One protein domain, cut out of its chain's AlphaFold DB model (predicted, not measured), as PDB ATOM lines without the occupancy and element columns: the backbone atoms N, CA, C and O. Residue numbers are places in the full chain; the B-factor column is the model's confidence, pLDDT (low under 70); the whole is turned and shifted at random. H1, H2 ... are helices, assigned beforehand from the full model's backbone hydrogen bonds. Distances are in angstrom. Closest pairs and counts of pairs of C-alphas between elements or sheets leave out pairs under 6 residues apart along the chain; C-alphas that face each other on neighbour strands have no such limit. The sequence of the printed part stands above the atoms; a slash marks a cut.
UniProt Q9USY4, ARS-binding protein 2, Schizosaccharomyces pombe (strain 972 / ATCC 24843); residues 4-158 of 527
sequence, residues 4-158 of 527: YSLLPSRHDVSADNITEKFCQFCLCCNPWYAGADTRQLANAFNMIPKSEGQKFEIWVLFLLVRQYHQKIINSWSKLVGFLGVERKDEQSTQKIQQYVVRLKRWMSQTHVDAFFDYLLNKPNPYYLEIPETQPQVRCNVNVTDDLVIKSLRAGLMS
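Overview. This is residues 4 to 158 of the 527 residues of the protein "ARS-binding protein 2" of Schizosaccharomyces pombe (strain 972 / ATCC 24843) (UniProt Q9USY4). Two groups of short helices sit at the two ends of an elongated body, with H6 in the middle between them: H1, H2 and H8 at one end, with H8 folded back beside H2, and H3, H4 and H5 at the other. H5, the longest helix, reaches from the middle toward the far end, where H4 crosses its first part. The printed part has 155 residues with eight named helices, H1 to H8 in order along the chain, and no named strand. The class is all helix, though under half of the residues, 77 of 155, are in named elements. The whole is compact, with a radius of gyration of the C-alphas of 16.0 A, and spans 52 by 31 by 29 A.

Along the chain. Residues 4 to 17 hold no named element. H1, residues 18 to 28, begins with C-alpha 18 at (27.515, -31.640, -8.729) and is 15.2 A long from first to last C-alpha. H2 is residues 39 to 46. H3, residues 58 to 69, is 16.4 A long, and H4 is residues 76 to 82. H5, residues 94 to 109, is 22.1 A long and begins with C-alpha 94 at (52.040, -13.494, -15.139). H6 is residues 112 to 119 and H7 is residues 125 to 128. H8, residues 147 to 157, is 15.2 A long and ends with C-alpha 157 at (41.400, -51.943, -11.853).

Arrangement. H1 touches H2 at a steep tilt of 57 degrees, opposite ways; their closest C-alphas, of Thr 19 and Ala 42, are 6.0 A apart. H2 touches H8 at a shallow tilt of 20 degrees, opposite ways; the closest C-alphas, of Leu 41 and Ser 151, are 5.0 A apart. H3 touches H4 with residues 64 to 68 alone, the closest C-alphas, of Leu 64 and Leu 79, being 6.2 A apart. H5 touches H4 with residues 96 to 100 alone, about perpendicular at 80 degrees; the closest C-alphas, of Ser 77 and Ile 96, are 6.3 A apart. H6 is close to but not clearly touching H1, H2, H3 and H5; its closest C-alphas to H3, of Phe 116 and Phe 62, are 6.6 A apart. H6 and H7 only just touch, with 3 pairs of C-alphas within 8 A, the closest being those of Ala 114 and Tyr 126 at 6.3 A. H3 and H8 are apart. In H1, H2, H3, H4, H5, H6 and H8 every O i to N i+4 pair is within hydrogen-bond range; H7 is too short for such a pair.

Size, cuts and confidence. The two C-alphas farthest apart, of Asp 89 and Thr 133, are 52.6 A apart. The printed part has no cut. The links H2 to H3, H4 to H5 and H7 to H8 are long, the last with 18 residues. The mean pLDDT of the printed part is 93.4, and residue 158 is under 70.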
ATOM      1  N   TYR A   4      20.653 -39.525 -24.960       74.06
ATOM      2  CA  TYR A   4      20.309 -38.294 -24.250       74.06
ATOM      3  C   TYR A   4      19.384 -38.512 -23.044       74.06
ATOM      4  O   TYR A   4      19.414 -37.692 -22.131       74.06
ATOM      5  N   SER A   5      18.623 -39.615 -22.984       77.73
ATOM      6  CA  SER A   5      17.798 -39.954 -21.811       77.73
ATOM      7  C   SER A   5      18.565 -40.679 -20.698       77.73
ATOM      8  O   SER A   5      17.959 -41.049 -19.697       77.73
ATOM      9  N   LEU A   6      19.870 -40.928 -20.876       83.92
ATOM     10  CA  LEU A   6      20.758 -41.445 -19.827       83.92
ATOM     11  C   LEU A   6      21.564 -40.329 -19.147       83.92
ATOM     12  O   LEU A   6      22.047 -40.528 -18.037       83.92
ATOM     13  N   LEU A   7      21.719 -39.172 -19.801       90.49
ATOM     14  CA  LEU A   7      22.458 -38.039 -19.245       90.49
ATOM     15  C   LEU A   7      21.737 -37.479 -18.001       90.49
ATOM     16  O   LEU A   7      20.506 -37.407 -17.987       90.49
ATOM     17  N   PRO A   8      22.482 -37.069 -16.959       92.02
ATOM     18  CA  PRO A   8      21.893 -36.597 -15.711       92.02
ATOM     19  C   PRO A   8      21.109 -35.301 -15.920       92.02
ATOM     20  O   PRO A   8      21.567 -34.403 -16.622       92.02
ATOM     21  N   SER A   9      19.949 -35.180 -15.264       93.23
ATOM     22  CA  SER A   9      19.127 -33.964 -15.316       93.23
ATOM     23  C   SER A   9      19.940 -32.702 -14.993       93.23
ATOM     24  O   SER A   9      20.800 -32.694 -14.110       93.23
ATOM     25  N   ARG A  10      19.646 -31.625 -15.733       93.51
ATOM     26  CA  ARG A  10      20.269 -30.297 -15.588       93.51
ATOM     27  C   ARG A  10      19.627 -29.458 -14.480       93.51
ATOM     28  O   ARG A  10      20.245 -28.515 -14.001       93.51
ATOM     29  N   HIS A  11      18.386 -29.773 -14.101       90.10
ATOM     30  CA  HIS A  11      17.542 -28.914 -13.259       90.10
ATOM     31  C   HIS A  11      17.656 -29.191 -11.755       90.10
ATOM     32  O   HIS A  11      17.139 -28.417 -10.957       90.10
ATOM     33  N   ASP A  12      18.314 -30.279 -11.359       92.85
ATOM     34  CA  ASP A  12      18.473 -30.703  -9.964       92.85
ATOM     35  C   ASP A  12      19.944 -30.703  -9.514       92.85
ATOM     36  O   ASP A  12      20.299 -31.374  -8.546       92.85
ATOM     37  N   VAL A  13      20.818 -29.969 -10.213       95.94
ATOM     38  CA  VAL A  13      22.248 -29.874  -9.884       95.94
ATOM     39  C   VAL A  13      22.483 -28.809  -8.806       95.94
ATOM     40  O   VAL A  13      22.210 -27.630  -9.027       95.94
ATOM     41  N   SER A  14      23.015 -29.228  -7.656       96.88
ATOM     42  CA  SER A  14      23.357 -28.387  -6.499       96.88
ATOM     43  C   SER A  14      24.851 -28.463  -6.161       96.88
ATOM     44  O   SER A  14      25.588 -29.285  -6.710       96.88
ATOM     45  N   ALA A  15      25.298 -27.642  -5.206       96.79
ATOM     46  CA  ALA A  15      26.653 -27.711  -4.656       96.79
ATOM     47  C   ALA A  15      27.012 -29.110  -4.118       96.79
ATOM     48  O   ALA A  15      28.139 -29.569  -4.292       96.79
ATOM     49  N   ASP A  16      26.044 -29.797  -3.511       97.03
ATOM     50  CA  ASP A  16      26.230 -31.086  -2.838       97.03
ATOM     51  C   ASP A  16      26.344 -32.248  -3.834       97.03
ATOM     52  O   ASP A  16      27.136 -33.170  -3.632       97.03
ATOM     53  N   ASN A  17      25.570 -32.207  -4.928       97.37
ATOM     54  CA  ASN A  17      25.470 -33.320  -5.878       97.37
ATOM     55  C   ASN A  17      26.233 -33.113  -7.199       97.37
ATOM     56  O   ASN A  17      26.372 -34.070  -7.961       97.37
ATOM     57  N   ILE A  18      26.796 -31.926  -7.472       97.98
ATOM     58  CA  ILE A  18      27.515 -31.640  -8.729       97.98
ATOM     59  C   ILE A  18      28.643 -32.648  -9.027       97.98
ATOM     60  O   ILE A  18      28.864 -32.995 -10.186       97.98
ATOM     61  N   THR A  19      29.309 -33.186  -7.997       98.08
ATOM     62  CA  THR A  19      30.316 -34.258  -8.149       98.08
ATOM     63  C   THR A  19      29.701 -35.572  -8.635       98.08
ATOM     64  O   THR A  19      30.264 -36.227  -9.513       98.08
ATOM     65  N   GLU A  20      28.543 -35.960  -8.100       97.34
ATOM     66  CA  GLU A  20      27.828 -37.164  -8.526       97.34
ATOM     67  C   GLU A  20      27.311 -36.998  -9.961       97.34
ATOM     68  O   GLU A  20      27.548 -37.856 -10.811       97.34
ATOM     69  N   LYS A  21      26.696 -35.847 -10.256       97.52
ATOM     70  CA  LYS A  21      26.189 -35.478 -11.585       97.52
ATOM     71  C   LYS A  21      27.299 -35.486 -12.637       97.52
ATOM     72  O   LYS A  21      27.106 -36.038 -13.717       97.52
ATOM     73  N   PHE A  22      28.485 -34.966 -12.316       98.20
ATOM     74  CA  PHE A  22      29.658 -35.059 -13.188       98.20
ATOM     75  C   PHE A  22      30.104 -36.513 -13.428       98.20
ATOM     76  O   PHE A  22      30.426 -36.881 -14.559       98.20
ATOM     77  N   CYS A  23      30.088 -37.362 -12.395       97.33
ATOM     78  CA  CYS A  23      30.442 -38.777 -12.537       97.33
ATOM     79  C   CYS A  23      29.428 -39.545 -13.403       97.33
ATOM     80  O   CYS A  23      29.837 -40.300 -14.284       97.33
ATOM     81  N   GLN A  24      28.126 -39.306 -13.206       95.84
ATOM     82  CA  GLN A  24      27.049 -39.850 -14.042       95.84
ATOM     83  C   GLN A  24      27.224 -39.410 -15.509       95.84
ATOM     84  O   GLN A  24      27.315 -40.255 -16.398       95.84
ATOM     85  N   PHE A  25      27.390 -38.103 -15.757       97.20
ATOM     86  CA  PHE A  25      27.662 -37.531 -17.083       97.20
ATOM     87  C   PHE A  25      28.861 -38.196 -17.775       97.20
ATOM     88  O   PHE A  25      28.773 -38.589 -18.940       97.20
ATOM     89  N   CYS A  26      29.972 -38.373 -17.057       96.21
ATOM     90  CA  CYS A  26      31.168 -39.004 -17.604       96.21
ATOM     91  C   CYS A  26      30.967 -40.482 -17.949       96.21
ATOM     92  O   CYS A  26      31.467 -40.905 -18.988       96.21
ATOM     93  N   LEU A  27      30.241 -41.260 -17.137       94.72
ATOM     94  CA  LEU A  27      29.923 -42.656 -17.465       94.72
ATOM     95  C   LEU A  27      29.060 -42.747 -18.732       94.72
ATOM     96  O   LEU A  27      29.363 -43.542 -19.620       94.72
ATOM     97  N   CYS A  28      28.052 -41.882 -18.876       93.68
ATOM     98  CA  CYS A  28      27.235 -41.805 -20.091       93.68
ATOM     99  C   CYS A  28      28.062 -41.454 -21.338       93.68
ATOM    100  O   CYS A  28      27.845 -42.033 -22.400       93.68
ATOM    101  N   CYS A  29      29.042 -40.553 -21.212       94.48
ATOM    102  CA  CYS A  29      29.948 -40.174 -22.304       94.48
ATOM    103  C   CYS A  29      31.076 -41.196 -22.566       94.48
ATOM    104  O   CYS A  29      31.898 -40.969 -23.461       94.48
ATOM    105  N   ASN A  30      31.169 -42.283 -21.788       94.19
ATOM    106  CA  ASN A  30      32.232 -43.294 -21.857       94.19
ATOM    107  C   ASN A  30      31.679 -44.714 -21.578       94.19
ATOM    108  O   ASN A  30      32.111 -45.362 -20.619       94.19
ATOM    109  N   PRO A  31      30.735 -45.227 -22.393       92.14
ATOM    110  CA  PRO A  31      29.923 -46.406 -22.062       92.14
ATOM    111  C   PRO A  31      30.728 -47.693 -21.811       92.14
ATOM    112  O   PRO A  31      30.295 -48.549 -21.043       92.14
ATOM    113  N   TRP A  32      31.928 -47.823 -22.387       89.80
ATOM    114  CA  TRP A  32      32.828 -48.972 -22.188       89.80
ATOM    115  C   TRP A  32      33.418 -49.069 -20.766       89.80
ATOM    116  O   TRP A  32      34.055 -50.066 -20.440       89.80
ATOM    117  N   TYR A  33      33.217 -48.049 -19.922       92.28
ATOM    118  CA  TYR A  33      33.589 -48.037 -18.502       92.28
ATOM    119  C   TYR A  33      32.384 -48.223 -17.562       92.28
ATOM    120  O   TYR A  33      32.468 -47.905 -16.373       92.28
ATOM    121  N   ALA A  34      31.257 -48.734 -18.069       87.20
ATOM    122  CA  ALA A  34      30.130 -49.134 -17.233       87.20
ATOM    123  C   ALA A  34      30.592 -50.096 -16.116       87.20
ATOM    124  O   ALA A  34      31.208 -51.125 -16.387       87.20
ATOM    125  N   GLY A  35      30.307 -49.743 -14.859       89.84
ATOM    126  CA  GLY A  35      30.733 -50.499 -13.673       89.84
ATOM    127  C   GLY A  35      32.062 -50.067 -13.031       89.84
ATOM    128  O   GLY A  35      32.433 -50.638 -12.010       89.84
ATOM    129  N   ALA A  36      32.770 -49.065 -13.565       93.34
ATOM    130  CA  ALA A  36      33.984 -48.525 -12.936       93.34
ATOM    131  C   ALA A  36      33.701 -47.791 -11.604       93.34
ATOM    132  O   ALA A  36      32.746 -47.018 -11.517       93.34
ATOM    133  N   ASP A  37      34.573 -47.951 -10.594       94.85
ATOM    134  CA  ASP A  37      34.515 -47.148  -9.358       94.85
ATOM    135  C   ASP A  37      34.792 -45.664  -9.670       94.85
ATOM    136  O   ASP A  37      35.895 -45.266 -10.062       94.85
ATOM    137  N   THR A  38      33.778 -44.821  -9.471       96.35
ATOM    138  CA  THR A  38      33.834 -43.384  -9.756       96.35
ATOM    139  C   THR A  38      34.600 -42.575  -8.710       96.35
ATOM    140  O   THR A  38      34.866 -41.401  -8.957       96.35
ATOM    141  N   ARG A  39      35.041 -43.153  -7.580       97.08
ATOM    142  CA  ARG A  39      35.807 -42.429  -6.541       97.08
ATOM    143  C   ARG A  39      37.036 -41.707  -7.089       97.08
ATOM    144  O   ARG A  39      37.320 -40.583  -6.681       97.08
ATOM    145  N   GLN A  40      37.769 -42.323  -8.019       95.74
ATOM    146  CA  GLN A  40      38.955 -41.691  -8.611       95.74
ATOM    147  C   GLN A  40      38.579 -40.510  -9.517       95.74
ATOM    148  O   GLN A  40      39.264 -39.490  -9.513       95.74
ATOM    149  N   LEU A  41      37.444 -40.609 -10.215       97.12
ATOM    150  CA  LEU A  41      36.900 -39.546 -11.058       97.12
ATOM    151  C   LEU A  41      36.373 -38.375 -10.216       97.12
ATOM    152  O   LEU A  41      36.691 -37.222 -10.498       97.12
ATOM    153  N   ALA A  42      35.645 -38.669  -9.135       97.68
ATOM    154  CA  ALA A  42      35.194 -37.689  -8.151       97.68
ATOM    155  C   ALA A  42      36.378 -36.944  -7.505       97.68
ATOM    156  O   ALA A  42      36.331 -35.722  -7.348       97.68
ATOM    157  N   ASN A  43      37.469 -37.653  -7.193       96.53
ATOM    158  CA  ASN A  43      38.709 -37.037  -6.720       96.53
ATOM    159  C   ASN A  43      39.340 -36.130  -7.792       96.53
ATOM    160  O   ASN A  43      39.684 -34.991  -7.487       96.53
ATOM    161  N   ALA A  44      39.450 -36.583  -9.047       95.95
ATOM    162  CA  ALA A  44      40.007 -35.780 -10.141       95.95
ATOM    163  C   ALA A  44      39.198 -34.493 -10.413       95.95
ATOM    164  O   ALA A  44      39.790 -33.438 -10.650       95.95
ATOM    165  N   PHE A  45      37.867 -34.566 -10.312       97.54
ATOM    166  CA  PHE A  45      36.932 -33.439 -10.432       97.54
ATOM    167  C   PHE A  45      37.076 -32.413  -9.300       97.54
ATOM    168  O   PHE A  45      37.072 -31.209  -9.542       97.54
ATOM    169  N   ASN A  46      37.269 -32.877  -8.062       96.62
ATOM    170  CA  ASN A  46      37.465 -32.002  -6.900       96.62
ATOM    171  C   ASN A  46      38.921 -31.515  -6.739       96.62
ATOM    172  O   ASN A  46      39.203 -30.634  -5.925       96.62
ATOM    173  N   MET A  47      39.865 -32.032  -7.531       95.08
ATOM    174  CA  MET A  47      41.260 -31.577  -7.577       95.08
ATOM    175  C   MET A  47      41.462 -30.377  -8.521       95.08
ATOM    176  O   MET A  47      42.364 -30.378  -9.364       95.08
ATOM    177  N   ILE A  48      40.665 -29.318  -8.328       96.06
ATOM    178  CA  ILE A  48      40.889 -28.010  -8.966       96.06
ATOM    179  C   ILE A  48      42.338 -27.556  -8.684       96.06
ATOM    180  O   ILE A  48      42.815 -27.705  -7.549       96.06
ATOM    181  N   PRO A  49      43.070 -27.005  -9.674       95.63
ATOM    182  CA  PRO A  49      44.414 -26.480  -9.467       95.63
ATOM    183  C   PRO A  49      44.474 -25.507  -8.284       95.63
ATOM    184  O   PRO A  49      43.743 -24.529  -8.238       95.63
ATOM    185  N   LYS A  50      45.358 -25.755  -7.315       93.59
ATOM    186  CA  LYS A  50      45.491 -24.894  -6.129       93.59
ATOM    187  C   LYS A  50      46.353 -23.668  -6.428       93.59
ATOM    188  O   LYS A  50      47.382 -23.790  -7.095       93.59
ATOM    189  N   SER A  51      45.992 -22.523  -5.854       91.11
ATOM    190  CA  SER A  51      46.863 -21.346  -5.734       91.11
ATOM    191  C   SER A  51      47.260 -21.173  -4.270       91.11
ATOM    192  O   SER A  51      46.399 -21.191  -3.402       91.11
ATOM    193  N   GLU A  52      48.560 -21.065  -3.981       87.57
ATOM    194  CA  GLU A  52      49.108 -20.821  -2.626       87.57
ATOM    195  C   GLU A  52      48.541 -21.705  -1.492       87.57
ATOM    196  O   GLU A  52      48.486 -21.306  -0.334       87.57
ATOM    197  N   GLY A  53      48.127 -22.934  -1.815       86.35
ATOM    198  CA  GLY A  53      47.543 -23.877  -0.855       86.35
ATOM    199  C   GLY A  53      46.038 -23.713  -0.610       86.35
ATOM    200  O   GLY A  53      45.441 -24.626  -0.036       86.35
ATOM    201  N   GLN A  54      45.411 -22.638  -1.104       89.49
ATOM    202  CA  GLN A  54      43.954 -22.497  -1.120       89.49
ATOM    203  C   GLN A  54      43.305 -23.675  -1.866       89.49
ATOM    204  O   GLN A  54      43.859 -24.221  -2.830       89.49
ATOM    205  N   LYS A  55      42.116 -24.066  -1.404       91.80
ATOM    206  CA  LYS A  55      41.204 -24.971  -2.108       91.80
ATOM    207  C   LYS A  55      40.065 -24.130  -2.673       91.80
ATOM    208  O   LYS A  55      39.622 -23.201  -2.007       91.80
ATOM    209  N   PHE A  56      39.581 -24.500  -3.849       94.93
ATOM    210  CA  PHE A  56      38.438 -23.863  -4.494       94.93
ATOM    211  C   PHE A  56      37.305 -24.875  -4.629       94.93
ATOM    212  O   PHE A  56      37.563 -26.072  -4.765       94.93
ATOM    213  N   GLU A  57      36.066 -24.399  -4.595       95.77
ATOM    214  CA  GLU A  57      34.883 -25.241  -4.757       95.77
ATOM    215  C   GLU A  57      34.440 -25.286  -6.219       95.77
ATOM    216  O   GLU A  57      34.391 -24.270  -6.917       95.77
ATOM    217  N   ILE A  58      34.081 -26.482  -6.686       97.65
ATOM    218  CA  ILE A  58      33.699 -26.707  -8.084       97.65
ATOM    219  C   ILE A  58      32.356 -26.058  -8.440       97.65
ATOM    220  O   ILE A  58      32.158 -25.630  -9.576       97.65
ATOM    221  N   TRP A  59      31.480 -25.889  -7.446       97.90
ATOM    222  CA  TRP A  59      30.239 -25.122  -7.550       97.90
ATOM    223  C   TRP A  59      30.500 -23.628  -7.795       97.90
ATOM    224  O   TRP A  59      29.953 -23.051  -8.733       97.90
ATOM    225  N   VAL A  60      31.408 -23.012  -7.028       97.64
ATOM    226  CA  VAL A  60      31.813 -21.609  -7.231       97.64
ATOM    227  C   VAL A  60      32.438 -21.424  -8.617       97.64
ATOM    228  O   VAL A  60      32.081 -20.488  -9.332       97.64
ATOM    229  N   LEU A  61      33.305 -22.350  -9.050       98.15
ATOM    230  CA  LEU A  61      33.883 -22.311 -10.395       98.15
ATOM    231  C   LEU A  61      32.811 -22.419 -11.499       98.15
ATOM    232  O   LEU A  61      32.861 -21.645 -12.454       98.15
ATOM    233  N   PHE A  62      31.834 -23.324 -11.369       98.21
ATOM    234  CA  PHE A  62      30.713 -23.444 -12.312       98.21
ATOM    235  C   PHE A  62      29.942 -22.127 -12.454       98.21
ATOM    236  O   PHE A  62      29.707 -21.656 -13.569       98.21
ATOM    237  N   LEU A  63      29.582 -21.497 -11.334       97.93
ATOM    238  CA  LEU A  63      28.784 -20.273 -11.354       97.93
ATOM    239  C   LEU A  63      29.570 -19.067 -11.900       97.93
ATOM    240  O   LEU A  63      29.014 -18.275 -12.661       97.93
ATOM    241  N   LEU A  64      30.873 -18.966 -11.621       98.27
ATOM    242  CA  LEU A  64      31.737 -17.964 -12.258       98.27
ATOM    243  C   LEU A  64      31.868 -18.201 -13.778       98.27
ATOM    244  O   LEU A  64      31.883 -17.245 -14.554       98.27
ATOM    245  N   VAL A  65      31.896 -19.459 -14.240       97.88
ATOM    246  CA  VAL A  65      31.866 -19.789 -15.678       97.88
ATOM    247  C   VAL A  65      30.504 -19.450 -16.310       97.88
ATOM    248  O   VAL A  65      30.475 -18.900 -17.414       97.88
ATOM    249  N   ARG A  66      29.378 -19.663 -15.608       97.54
ATOM    250  CA  ARG A  66      28.039 -19.184 -16.018       97.54
ATOM    251  C   ARG A  66      28.032 -17.660 -16.206       97.54
ATOM    252  O   ARG A  66      27.658 -17.194 -17.281       97.54
ATOM    253  N   GLN A  67      28.548 -16.900 -15.238       97.63
ATOM    254  CA  GLN A  67      28.659 -15.434 -15.312       97.63
ATOM    255  C   GLN A  67      29.604 -14.948 -16.430       97.63
ATOM    256  O   GLN A  67      29.309 -13.963 -17.111       97.63
ATOM    257  N   TYR A  68      30.719 -15.646 -16.682       97.66
ATOM    258  CA  TYR A  68      31.605 -15.370 -17.824       97.66
ATOM    259  C   TYR A  68      30.900 -15.601 -19.170       97.66
ATOM    260  O   TYR A  68      31.018 -14.803 -20.104       97.66
ATOM    261  N   HIS A  69      30.098 -16.661 -19.275       95.83
ATOM    262  CA  HIS A  69      29.295 -16.928 -20.464       95.83
ATOM    263  C   HIS A  69      28.137 -15.943 -20.664       95.83
ATOM    264  O   HIS A  69      27.835 -15.624 -21.812       95.83
ATOM    265  N   GLN A  70      27.555 -15.422 -19.582       96.10
ATOM    266  CA  GLN A  70      26.600 -14.305 -19.588       96.10
ATOM    267  C   GLN A  70      27.271 -12.934 -19.831       96.10
ATOM    268  O   GLN A  70      26.595 -11.912 -19.806       96.10
ATOM    269  N   LYS A  71      28.595 -12.894 -20.060       96.48
ATOM    270  CA  LYS A  71      29.418 -11.684 -20.268       96.48
ATOM    271  C   LYS A  71      29.475 -10.703 -19.087       96.48
ATOM    272  O   LYS A  71      30.098  -9.653 -19.217       96.48
ATOM    273  N   ILE A  72      28.947 -11.086 -17.922       96.89
ATOM    274  CA  ILE A  72      29.083 -10.354 -16.651       96.89
ATOM    275  C   ILE A  72      30.566 -10.289 -16.256       96.89
ATOM    276  O   ILE A  72      31.093  -9.225 -15.931       96.89
ATOM    277  N   ILE A  73      31.274 -11.418 -16.361       96.97
ATOM    278  CA  ILE A  73      32.733 -11.463 -16.232       96.97
ATOM    279  C   ILE A  73      33.338 -11.406 -17.638       96.97
ATOM    280  O   ILE A  73      33.254 -12.368 -18.394       96.97
ATOM    281  N   ASN A  74      33.979 -10.290 -17.997       95.98
ATOM    282  CA  ASN A  74      34.498 -10.087 -19.358       95.98
ATOM    283  C   ASN A  74      35.881 -10.713 -19.636       95.98
ATOM    284  O   ASN A  74      36.372 -10.581 -20.749       95.98
ATOM    285  N   SER A  75      36.536 -11.353 -18.659       96.41
ATOM    286  CA  SER A  75      37.883 -11.920 -18.836       96.41
ATOM    287  C   SER A  75      38.184 -13.059 -17.862       96.41
ATOM    288  O   SER A  75      37.850 -12.986 -16.677       96.41
ATOM    289  N   TRP A  76      38.920 -14.069 -18.331       97.09
ATOM    290  CA  TRP A  76      39.415 -15.176 -17.502       97.09
ATOM    291  C   TRP A  76      40.298 -14.727 -16.335       97.09
ATOM    292  O   TRP A  76      40.261 -15.353 -15.280       97.09
ATOM    293  N   SER A  77      41.036 -13.624 -16.478       95.56
ATOM    294  CA  SER A  77      41.831 -13.061 -15.379       95.56
ATOM    295  C   SER A  77      40.950 -12.541 -14.237       95.56
ATOM    296  O   SER A  77      41.321 -12.681 -13.076       95.56
ATOM    297  N   LYS A  78      39.764 -11.991 -14.550       95.82
ATOM    298  CA  LYS A  78      38.780 -11.558 -13.542       95.82
ATOM    299  C   LYS A  78      38.062 -12.753 -12.915       95.82
ATOM    300  O   LYS A  78      37.935 -12.786 -11.699       95.82
ATOM    301  N   LEU A  79      37.684 -13.763 -13.709       97.68
ATOM    302  CA  LEU A  79      37.128 -15.030 -13.202       97.68
ATOM    303  C   LEU A  79      38.064 -15.678 -12.174       97.68
ATOM    304  O   LEU A  79      37.632 -16.085 -11.102       97.68
ATOM    305  N   VAL A  80      39.356 -15.738 -12.493       96.17
ATOM    306  CA  VAL A  80      40.391 -16.301 -11.620       96.17
ATOM    307  C   VAL A  80      40.632 -15.431 -10.378       96.17
ATOM    308  O   VAL A  80      40.817 -15.981  -9.296       96.17
ATOM    309  N   GLY A  81      40.533 -14.103 -10.495       94.81
ATOM    310  CA  GLY A  81      40.509 -13.198  -9.341       94.81
ATOM    311  C   GLY A  81      39.328 -13.468  -8.400       94.81
ATOM    312  O   GLY A  81      39.546 -13.701  -7.216       94.81
ATOM    313  N   PHE A  82      38.097 -13.535  -8.921       95.49
ATOM    314  CA  PHE A  82      36.890 -13.844  -8.135       95.49
ATOM    315  C   PHE A  82      36.870 -15.266  -7.550       95.49
ATOM    316  O   PHE A  82      36.177 -15.507  -6.567       95.49
ATOM    317  N   LEU A  83      37.649 -16.198  -8.108       95.56
ATOM    318  CA  LEU A  83      37.878 -17.521  -7.519       95.56
ATOM    319  C   LEU A  83      38.771 -17.459  -6.256       95.56
ATOM    320  O   LEU A  83      38.844 -18.441  -5.527       95.56
ATOM    321  N   GLY A  84      39.451 -16.334  -5.995       93.51
ATOM    322  CA  GLY A  84      40.371 -16.125  -4.866       93.51
ATOM    323  C   GLY A  84      41.860 -16.099  -5.243       93.51
ATOM    324  O   GLY A  84      42.721 -15.989  -4.370       93.51
ATOM    325  N   VAL A  85      42.207 -16.189  -6.534       93.12
ATOM    326  CA  VAL A  85      43.607 -16.211  -6.995       93.12
ATOM    327  C   VAL A  85      44.160 -14.791  -7.106       93.12
ATOM    328  O   VAL A  85      44.314 -14.215  -8.184       93.12
ATOM    329  N   GLU A  86      44.489 -14.235  -5.950       87.05
ATOM    330  CA  GLU A  86      45.079 -12.908  -5.830       87.05
ATOM    331  C   GLU A  86      46.548 -12.867  -6.275       87.05
ATOM    332  O   GLU A  86      47.279 -13.867  -6.270       87.05
ATOM    333  N   ARG A  87      47.007 -11.664  -6.625       83.72
ATOM    334  CA  ARG A  87      48.415 -11.322  -6.844       83.72
ATOM    335  C   ARG A  87      48.900 -10.521  -5.635       83.72
ATOM    336  O   ARG A  87      48.382  -9.440  -5.397       83.72
ATOM    337  N   LYS A  88      49.932 -11.005  -4.938       84.24
ATOM    338  CA  LYS A  88      50.681 -10.187  -3.966       84.24
ATOM    339  C   LYS A  88      51.537  -9.171  -4.723       84.24
ATOM    340  O   LYS A  88      52.012  -9.494  -5.813       84.24
ATOM    341  N   ASP A  89      51.768  -7.986  -4.163       80.45
ATOM    342  CA  ASP A  89      52.458  -6.883  -4.859       80.45
ATOM    343  C   ASP A  89      53.831  -7.276  -5.432       80.45
ATOM    344  O   ASP A  89      54.173  -6.911  -6.560       80.45
ATOM    345  N   GLU A  90      54.574  -8.101  -4.688       82.72
ATOM    346  CA  GLU A  90      55.891  -8.648  -5.049       82.72
ATOM    347  C   GLU A  90      55.864  -9.613  -6.252       82.72
ATOM    348  O   GLU A  90      56.886  -9.854  -6.893       82.72
ATOM    349  N   GLN A  91      54.708 -10.204  -6.564       79.56
ATOM    350  CA  GLN A  91      54.566 -11.226  -7.603       79.56
ATOM    351  C   GLN A  91      54.331 -10.587  -8.977       79.56
ATOM    352  O   GLN A  91      53.816  -9.475  -9.090       79.56
ATOM    353  N   SER A  92      54.656 -11.294 -10.060       80.82
ATOM    354  CA  SER A  92      54.414 -10.799 -11.420       80.82
ATOM    355  C   SER A  92      52.937 -10.906 -11.831       80.82
ATOM    356  O   SER A  92      52.195 -11.775 -11.369       80.82
ATOM    357  N   THR A  93      52.508 -10.056 -12.769       79.27
ATOM    358  CA  THR A  93      51.191 -10.152 -13.436       79.27
ATOM    359  C   THR A  93      50.968 -11.509 -14.112       79.27
ATOM    360  O   THR A  93      49.835 -11.981 -14.217       79.27
ATOM    361  N   GLN A  94      52.055 -12.177 -14.509       89.63
ATOM    362  CA  GLN A  94      52.040 -13.494 -15.139       89.63
ATOM    363  C   GLN A  94      51.479 -14.596 -14.229       89.63
ATOM    364  O   GLN A  94      50.980 -15.579 -14.761       89.63
ATOM    365  N   LYS A  95      51.492 -14.457 -12.891       91.17
ATOM    366  CA  LYS A  95      50.933 -15.473 -11.972       91.17
ATOM    367  C   LYS A  95      49.468 -15.794 -12.290       91.17
ATOM    368  O   LYS A  95      49.101 -16.962 -12.400       91.17
ATOM    369  N   ILE A  96      48.644 -14.759 -12.480       92.94
ATOM    370  CA  ILE A  96      47.218 -14.916 -12.805       92.94
ATOM    371  C   ILE A  96      47.071 -15.589 -14.175       92.94
ATOM    372  O   ILE A  96      46.308 -16.540 -14.311       92.94
ATOM    373  N   GLN A  97      47.861 -15.179 -15.173       94.14
ATOM    374  CA  GLN A  97      47.846 -15.785 -16.512       94.14
ATOM    375  C   GLN A  97      48.294 -17.260 -16.500       94.14
ATOM    376  O   GLN A  97      47.663 -18.099 -17.140       94.14
ATOM    377  N   GLN A  98      49.332 -17.608 -15.735       94.92
ATOM    378  CA  GLN A  98      49.791 -18.987 -15.539       94.92
ATOM    379  C   GLN A  98      48.710 -19.845 -14.873       94.92
ATOM    380  O   GLN A  98      48.481 -20.980 -15.299       94.92
ATOM    381  N   TYR A  99      48.006 -19.306 -13.873       96.51
ATOM    382  CA  TYR A  99      46.871 -19.994 -13.266       96.51
ATOM    383  C   TYR A  99      45.704 -20.149 -14.251       96.51
ATOM    384  O   TYR A  99      45.172 -21.246 -14.362       96.51
ATOM    385  N   VAL A 100      45.348 -19.115 -15.030       97.00
ATOM    386  CA  VAL A 100      44.331 -19.203 -16.101       97.00
ATOM    387  C   VAL A 100      44.668 -20.328 -17.087       97.00
ATOM    388  O   VAL A 100      43.805 -21.148 -17.393       97.00
ATOM    389  N   VAL A 101      45.917 -20.412 -17.556       96.83
ATOM    390  CA  VAL A 101      46.372 -21.482 -18.463       96.83
ATOM    391  C   VAL A 101      46.274 -22.856 -17.792       96.83
ATOM    392  O   VAL A 101      45.785 -23.805 -18.406       96.83
ATOM    393  N   ARG A 102      46.683 -22.973 -16.522       96.52
ATOM    394  CA  ARG A 102      46.598 -24.227 -15.755       96.52
ATOM    395  C   ARG A 102      45.152 -24.666 -15.511       96.52
ATOM    396  O   ARG A 102      44.869 -25.855 -15.626       96.52
ATOM    397  N   LEU A 103      44.256 -23.729 -15.208       97.93
ATOM    398  CA  LEU A 103      42.830 -23.967 -14.998       97.93
ATOM    399  C   LEU A 103      42.158 -24.426 -16.295       97.93
ATOM    400  O   LEU A 103      41.525 -25.475 -16.292       97.93
ATOM    401  N   LYS A 104      42.362 -23.708 -17.412       97.44
ATOM    402  CA  LYS A 104      41.831 -24.104 -18.728       97.44
ATOM    403  C   LYS A 104      42.336 -25.485 -19.156       97.44
ATOM    404  O   LYS A 104      41.537 -26.317 -19.575       97.44
ATOM    405  N   ARG A 105      43.640 -25.762 -19.001       96.89
ATOM    406  CA  ARG A 105      44.209 -27.086 -19.310       96.89
ATOM    407  C   ARG A 105      43.608 -28.182 -18.431       96.89
ATOM    408  O   ARG A 105      43.295 -29.244 -18.955       96.89
ATOM    409  N   TRP A 106      43.445 -27.936 -17.131       97.46
ATOM    410  CA  TRP A 106      42.803 -28.894 -16.231       97.46
ATOM    411  C   TRP A 106      41.353 -29.155 -16.643       97.46
ATOM    412  O   TRP A 106      41.027 -30.313 -16.862       97.46
ATOM    413  N   MET A 107      40.536 -28.108 -16.837       97.84
ATOM    414  CA  MET A 107      39.123 -28.235 -17.230       97.84
ATOM    415  C   MET A 107      38.947 -29.063 -18.504       97.84
ATOM    416  O   MET A 107      38.086 -29.932 -18.535       97.84
ATOM    417  N   SER A 108      39.786 -28.826 -19.517       96.54
ATOM    418  CA  SER A 108      39.784 -29.601 -20.760       96.54
ATOM    419  C   SER A 108      40.238 -31.048 -20.531       96.54
ATOM    420  O   SER A 108      39.564 -31.979 -20.958       96.54
ATOM    421  N   GLN A 109      41.326 -31.281 -19.785       96.65
ATOM    422  CA  GLN A 109      41.799 -32.641 -19.483       96.65
ATOM    423  C   GLN A 109      40.831 -33.452 -18.599       96.65
ATOM    424  O   GLN A 109      40.905 -34.680 -18.618       96.65
ATOM    425  N   THR A 110      39.945 -32.806 -17.834       96.99
ATOM    426  CA  THR A 110      38.860 -33.439 -17.062       96.99
ATOM    427  C   THR A 110      37.484 -33.364 -17.743       96.99
ATOM    428  O   THR A 110      36.520 -33.850 -17.162       96.99
ATOM    429  N   HIS A 111      37.361 -32.777 -18.942       97.32
ATOM    430  CA  HIS A 111      36.084 -32.493 -19.632       97.32
ATOM    431  C   HIS A 111      35.044 -31.752 -18.762       97.32
ATOM    432  O   HIS A 111      33.829 -31.902 -18.921       97.32
ATOM    433  N   VAL A 112      35.519 -30.934 -17.820       98.04
ATOM    434  CA  VAL A 112      34.694 -30.070 -16.956       98.04
ATOM    435  C   VAL A 112      34.140 -28.882 -17.738       98.04
ATOM    436  O   VAL A 112      33.035 -28.427 -17.455       98.04
ATOM    437  N   ASP A 113      34.858 -28.421 -18.762       97.45
ATOM    438  CA  ASP A 113      34.325 -27.492 -19.759       97.45
ATOM    439  C   ASP A 113      33.123 -28.096 -20.505       97.45
ATOM    440  O   ASP A 113      32.067 -27.471 -20.550       97.45
ATOM    441  N   ALA A 114      33.224 -29.340 -20.980       97.54
ATOM    442  CA  ALA A 114      32.121 -30.044 -21.635       97.54
ATOM    443  C   ALA A 114      30.925 -30.321 -20.708       97.54
ATOM    444  O   ALA A 114      29.776 -30.274 -21.154       97.54
ATOM    445  N   PHE A 115      31.168 -30.583 -19.420       98.17
ATOM    446  CA  PHE A 115      30.104 -30.710 -18.420       98.17
ATOM    447  C   PHE A 115      29.418 -29.365 -18.134       98.17
ATOM    448  O   PHE A 115      28.192 -29.302 -18.071       98.17
ATOM    449  N   PHE A 116      30.173 -28.271 -18.016       98.10
ATOM    450  CA  PHE A 116      29.596 -26.937 -17.826       98.10
ATOM    451  C   PHE A 116      28.841 -26.455 -19.072       98.10
ATOM    452  O   PHE A 116      27.757 -25.892 -18.933       98.10
ATOM    453  N   ASP A 117      29.344 -26.735 -20.278       97.43
ATOM    454  CA  ASP A 117      28.601 -26.549 -21.528       97.43
ATOM    455  C   ASP A 117      27.280 -27.336 -21.496       97.43
ATOM    456  O   ASP A 117      26.222 -26.753 -21.741       97.43
ATOM    457  N   TYR A 118      27.310 -28.620 -21.112       97.08
ATOM    458  CA  TYR A 118      26.102 -29.437 -20.970       97.08
ATOM    459  C   TYR A 118      25.086 -28.803 -20.004       97.08
ATOM    460  O   TYR A 118      23.920 -28.670 -20.374       97.08
ATOM    461  N   LEU A 119      25.505 -28.368 -18.808       97.46
ATOM    462  CA  LEU A 119      24.621 -27.705 -17.835       97.46
ATOM    463  C   LEU A 119      24.060 -26.365 -18.342       97.46
ATOM    464  O   LEU A 119      22.944 -25.995 -17.990       97.46
ATOM    465  N   LEU A 120      24.803 -25.655 -19.196       96.55
ATOM    466  CA  LEU A 120      24.404 -24.378 -19.798       96.55
ATOM    467  C   LEU A 120      23.694 -24.536 -21.160       96.55
ATOM    468  O   LEU A 120      23.539 -23.552 -21.883       96.55
ATOM    469  N   ASN A 121      23.251 -25.753 -21.506       95.37
ATOM    470  CA  ASN A 121      22.581 -26.111 -22.767       95.37
ATOM    471  C   ASN A 121      23.412 -25.863 -24.047       95.37
ATOM    472  O   ASN A 121      22.848 -25.630 -25.117       95.37
ATOM    473  N   LYS A 122      24.746 -25.915 -23.970       95.25
ATOM    474  CA  LYS A 122      25.658 -25.597 -25.080       95.25
ATOM    475  C   LYS A 122      26.213 -26.849 -25.765       95.25
ATOM    476  O   LYS A 122      26.725 -27.727 -25.078       95.25
ATOM    477  N   PRO A 123      26.174 -26.932 -27.109       94.13
ATOM    478  CA  PRO A 123      26.594 -28.123 -27.842       94.13
ATOM    479  C   PRO A 123      28.119 -28.325 -27.815       94.13
ATOM    480  O   PRO A 123      28.857 -27.648 -28.537       94.13
ATOM    481  N   ASN A 124      28.575 -29.309 -27.038       94.76
ATOM    482  CA  ASN A 124      29.980 -29.708 -26.935       94.76
ATOM    483  C   ASN A 124      30.196 -31.122 -27.527       94.76
ATOM    484  O   ASN A 124      29.438 -32.035 -27.184       94.76
ATOM    485  N   PRO A 125      31.203 -31.343 -28.399       93.15
ATOM    486  CA  PRO A 125      31.400 -32.627 -29.076       93.15
ATOM    487  C   PRO A 125      31.624 -33.803 -28.115       93.15
ATOM    488  O   PRO A 125      31.232 -34.914 -28.445       93.15
ATOM    489  N   TYR A 126      32.157 -33.592 -26.905       94.78
ATOM    490  CA  TYR A 126      32.420 -34.681 -25.951       94.78
ATOM    491  C   TYR A 126      31.203 -35.585 -25.681       94.78
ATOM    492  O   TYR A 126      31.354 -36.807 -25.614       94.78
ATOM    493  N   TYR A 127      30.011 -34.987 -25.549       93.49
ATOM    494  CA  TYR A 127      28.762 -35.697 -25.251       93.49
ATOM    495  C   TYR A 127      27.835 -35.861 -26.471       93.49
ATOM    496  O   TYR A 127      26.871 -36.620 -26.397       93.49
ATOM    497  N   LEU A 128      28.105 -35.157 -27.578       93.18
ATOM    498  CA  LEU A 128      27.369 -35.291 -28.846       93.18
ATOM    499  C   LEU A 128      27.965 -36.386 -29.747       93.18
ATOM    500  O   LEU A 128      27.234 -37.079 -30.447       93.18
ATOM    501  N   GLU A 129      29.288 -36.540 -29.714       91.91
ATOM    502  CA  GLU A 129      30.090 -37.431 -30.554       91.91
ATOM    503  C   GLU A 129      30.727 -38.509 -29.654       91.91
ATOM    504  O   GLU A 129      31.940 -38.570 -29.443       91.91
ATOM    505  N   ILE A 130      29.873 -39.344 -29.048       91.72
ATOM    506  CA  ILE A 130      30.297 -40.498 -28.241       91.72
ATOM    507  C   ILE A 130      30.753 -41.609 -29.207       91.72
ATOM    508  O   ILE A 130      29.927 -42.074 -29.994       91.72
ATOM    509  N   PRO A 131      32.023 -42.062 -29.176       89.48
ATOM    510  CA  PRO A 131      32.478 -43.132 -30.060       89.48
ATOM    511  C   PRO A 131      31.808 -44.468 -29.706       89.48
ATOM    512  O   PRO A 131      31.453 -44.714 -28.555       89.48
ATOM    513  N   GLU A 132      31.671 -45.367 -30.678       84.83
ATOM    514  CA  GLU A 132      30.946 -46.625 -30.457       84.83
ATOM    515  C   GLU A 132      31.796 -47.683 -29.736       84.83
ATOM    516  O   GLU A 132      31.363 -48.270 -28.747       84.83
ATOM    517  N   THR A 133      33.025 -47.924 -30.200       83.66
ATOM    518  CA  THR A 133      33.775 -49.156 -29.880       83.66
ATOM    519  C   THR A 133      34.868 -49.009 -28.824       83.66
ATOM    520  O   THR A 133      35.100 -49.942 -28.060       83.66
ATOM    521  N   GLN A 134      35.563 -47.870 -28.781       85.65
ATOM    522  CA  GLN A 134      36.701 -47.647 -27.885       85.65
ATOM    523  C   GLN A 134      36.924 -46.152 -27.601       85.65
ATOM    524  O   GLN A 134      36.497 -45.315 -28.402       85.65
ATOM    525  N   PRO A 135      37.657 -45.792 -26.530       83.74
ATOM    526  CA  PRO A 135      38.091 -44.421 -26.288       83.74
ATOM    527  C   PRO A 135      38.916 -43.855 -27.450       83.74
ATOM    528  O   PRO A 135      39.963 -44.396 -27.806       83.74
ATOM    529  N   GLN A 136      38.458 -42.735 -28.004       86.86
ATOM    530  CA  GLN A 136      39.141 -41.973 -29.051       86.86
ATOM    531  C   GLN A 136      39.533 -40.582 -28.531       86.86
ATOM    532  O   GLN A 136      39.038 -40.131 -27.496       86.86
ATOM    533  N   VAL A 137      40.427 -39.901 -29.253       87.51
ATOM    534  CA  VAL A 137      40.797 -38.503 -28.982       87.51
ATOM    535  C   VAL A 137      39.553 -37.625 -29.148       87.51
ATOM    536  O   VAL A 137      38.960 -37.598 -30.222       87.51
ATOM    537  N   ARG A 138      39.162 -36.896 -28.097       86.97
ATOM    538  CA  ARG A 138      38.033 -35.946 -28.105       86.97
ATOM    539  C   ARG A 138      38.481 -34.596 -27.559       86.97
ATOM    540  O   ARG A 138      39.382 -34.538 -26.728       86.97
ATOM    541  N   CYS A 139      37.864 -33.513 -28.029       86.37
ATOM    542  CA  CYS A 139      38.136 -32.140 -27.569       86.37
ATOM    543  C   CYS A 139      39.627 -31.731 -27.612       86.37
ATOM    544  O   CYS A 139      40.077 -30.931 -26.798       86.37
ATOM    545  N   ASN A 140      40.399 -32.283 -28.558       88.93
ATOM    546  CA  ASN A 140      41.861 -32.142 -28.670       88.93
ATOM    547  C   ASN A 140      42.666 -32.676 -27.462       88.93
ATOM    548  O   ASN A 140      43.843 -32.349 -27.303       88.93
ATOM    549  N   VAL A 141      42.063 -33.529 -26.626       91.31
ATOM    550  CA  VAL A 141      42.716 -34.211 -25.502       91.31
ATOM    551  C   VAL A 141      43.111 -35.625 -25.926       91.31
ATOM    552  O   VAL A 141      42.263 -36.449 -26.274       91.31
ATOM    553  N   ASN A 142      44.410 -35.929 -25.882       92.06
ATOM    554  CA  ASN A 142      44.905 -37.282 -26.139       92.06
ATOM    555  C   ASN A 142      44.348 -38.269 -25.103       92.06
ATOM    556  O   ASN A 142      44.320 -37.966 -23.913       92.06
ATOM    557  N   VAL A 143      44.041 -39.502 -25.513       91.38
ATOM    558  CA  VAL A 143      43.581 -40.588 -24.614       91.38
ATOM    559  C   VAL A 143      44.621 -40.930 -23.519       91.38
ATOM    560  O   VAL A 143      44.294 -41.496 -22.476       91.38
ATOM    561  N   THR A 144      45.888 -40.564 -23.734       92.81
ATOM    562  CA  THR A 144      47.001 -40.655 -22.770       92.81
ATOM    563  C   THR A 144      47.109 -39.456 -21.820       92.81
ATOM    564  O   THR A 144      47.765 -39.562 -20.783       92.81
ATOM    565  N   ASP A 145      46.463 -38.330 -22.124       94.82
ATOM    566  CA  ASP A 145      46.398 -37.123 -21.294       94.82
ATOM    567  C   ASP A 145      45.090 -37.041 -20.494       94.82
ATOM    568  O   ASP A 145      45.135 -36.654 -19.324       94.82
ATOM    569  N   ASP A 146      43.982 -37.484 -21.090       95.54
ATOM    570  CA  ASP A 146      42.617 -37.505 -20.556       95.54
ATOM    571  C   ASP A 146      42.535 -38.074 -19.125       95.54
ATOM    572  O   ASP A 146      42.885 -39.228 -18.853       95.54
ATOM    573  N   LEU A 147      42.084 -37.236 -18.188       95.81
ATOM    574  CA  LEU A 147      41.978 -37.559 -16.766       95.81
ATOM    575  C   LEU A 147      40.693 -38.328 -16.436       95.81
ATOM    576  O   LEU A 147      40.688 -39.067 -15.450       95.81
ATOM    577  N   VAL A 148      39.642 -38.227 -17.255       96.46
ATOM    578  CA  VAL A 148      38.415 -39.024 -17.098       96.46
ATOM    579  C   VAL A 148      38.703 -40.475 -17.470       96.46
ATOM    580  O   VAL A 148      38.488 -41.369 -16.654       96.46
ATOM    581  N   ILE A 149      39.302 -40.710 -18.640       95.09
ATOM    582  CA  ILE A 149      39.714 -42.038 -19.114       95.09
ATOM    583  C   ILE A 149      40.707 -42.701 -18.149       95.09
ATOM    584  O   ILE A 149      40.579 -43.893 -17.861       95.09
ATOM    585  N   LYS A 150      41.674 -41.948 -17.605       95.50
ATOM    586  CA  LYS A 150      42.584 -42.452 -16.558       95.50
ATOM    587  C   LYS A 150      41.831 -42.874 -15.300       95.50
ATOM    588  O   LYS A 150      42.049 -43.981 -14.816       95.50
ATOM    589  N   SER A 151      40.948 -42.012 -14.798       95.97
ATOM    590  CA  SER A 151      40.204 -42.256 -13.558       95.97
ATOM    591  C   SER A 151      39.256 -43.446 -13.684       95.97
ATOM    592  O   SER A 151      39.238 -44.305 -12.807       95.97
ATOM    593  N   LEU A 152      38.525 -43.547 -14.799       95.58
ATOM    594  CA  LEU A 152      37.625 -44.664 -15.086       95.58
ATOM    595  C   LEU A 152      38.390 -45.982 -15.295       95.58
ATOM    596  O   LEU A 152      37.992 -47.013 -14.760       95.58
ATOM    597  N   ARG A 153      39.536 -45.965 -15.998       93.81
ATOM    598  CA  ARG A 153      40.398 -47.155 -16.134       93.81
ATOM    599  C   ARG A 153      40.933 -47.623 -14.783       93.81
ATOM    600  O   ARG A 153      40.911 -48.818 -14.507       93.81
ATOM    601  N   ALA A 154      41.377 -46.701 -13.934       93.91
ATOM    602  CA  ALA A 154      41.836 -47.035 -12.593       93.91
ATOM    603  C   ALA A 154      40.683 -47.535 -11.695       93.91
ATOM    604  O   ALA A 154      40.903 -48.440 -10.894       93.91
ATOM    605  N   GLY A 155      39.461 -47.023 -11.891       91.85
ATOM    606  CA  GLY A 155      38.225 -47.490 -11.251       91.85
ATOM    607  C   GLY A 155      37.766 -48.896 -11.666       91.85
ATOM    608  O   GLY A 155      37.095 -49.563 -10.883       91.85
ATOM    609  N   LEU A 156      38.144 -49.377 -12.859       90.40
ATOM    610  CA  LEU A 156      37.988 -50.791 -13.248       90.40
ATOM    611  C   LEU A 156      39.067 -51.690 -12.619       90.40
ATOM    612  O   LEU A 156      38.806 -52.850 -12.320       90.40
ATOM    613  N   MET A 157      40.284 -51.172 -12.421       83.28
ATOM    614  CA  MET A 157      41.400 -51.943 -11.853       83.28
ATOM    615  C   MET A 157      41.376 -52.031 -10.320       83.28
ATOM    616  O   MET A 157      42.058 -52.881  -9.752       83.28
ATOM    617  N   SER A 158      40.582 -51.205  -9.632       65.34
ATOM    618  CA  SER A 158      40.409 -51.231  -8.171       65.34
ATOM    619  C   SER A 158      39.547 -52.396  -7.652       65.34
ATOM    620  O   SER A 158      38.900 -52.268  -6.616       65.34
TER     621      SER A 158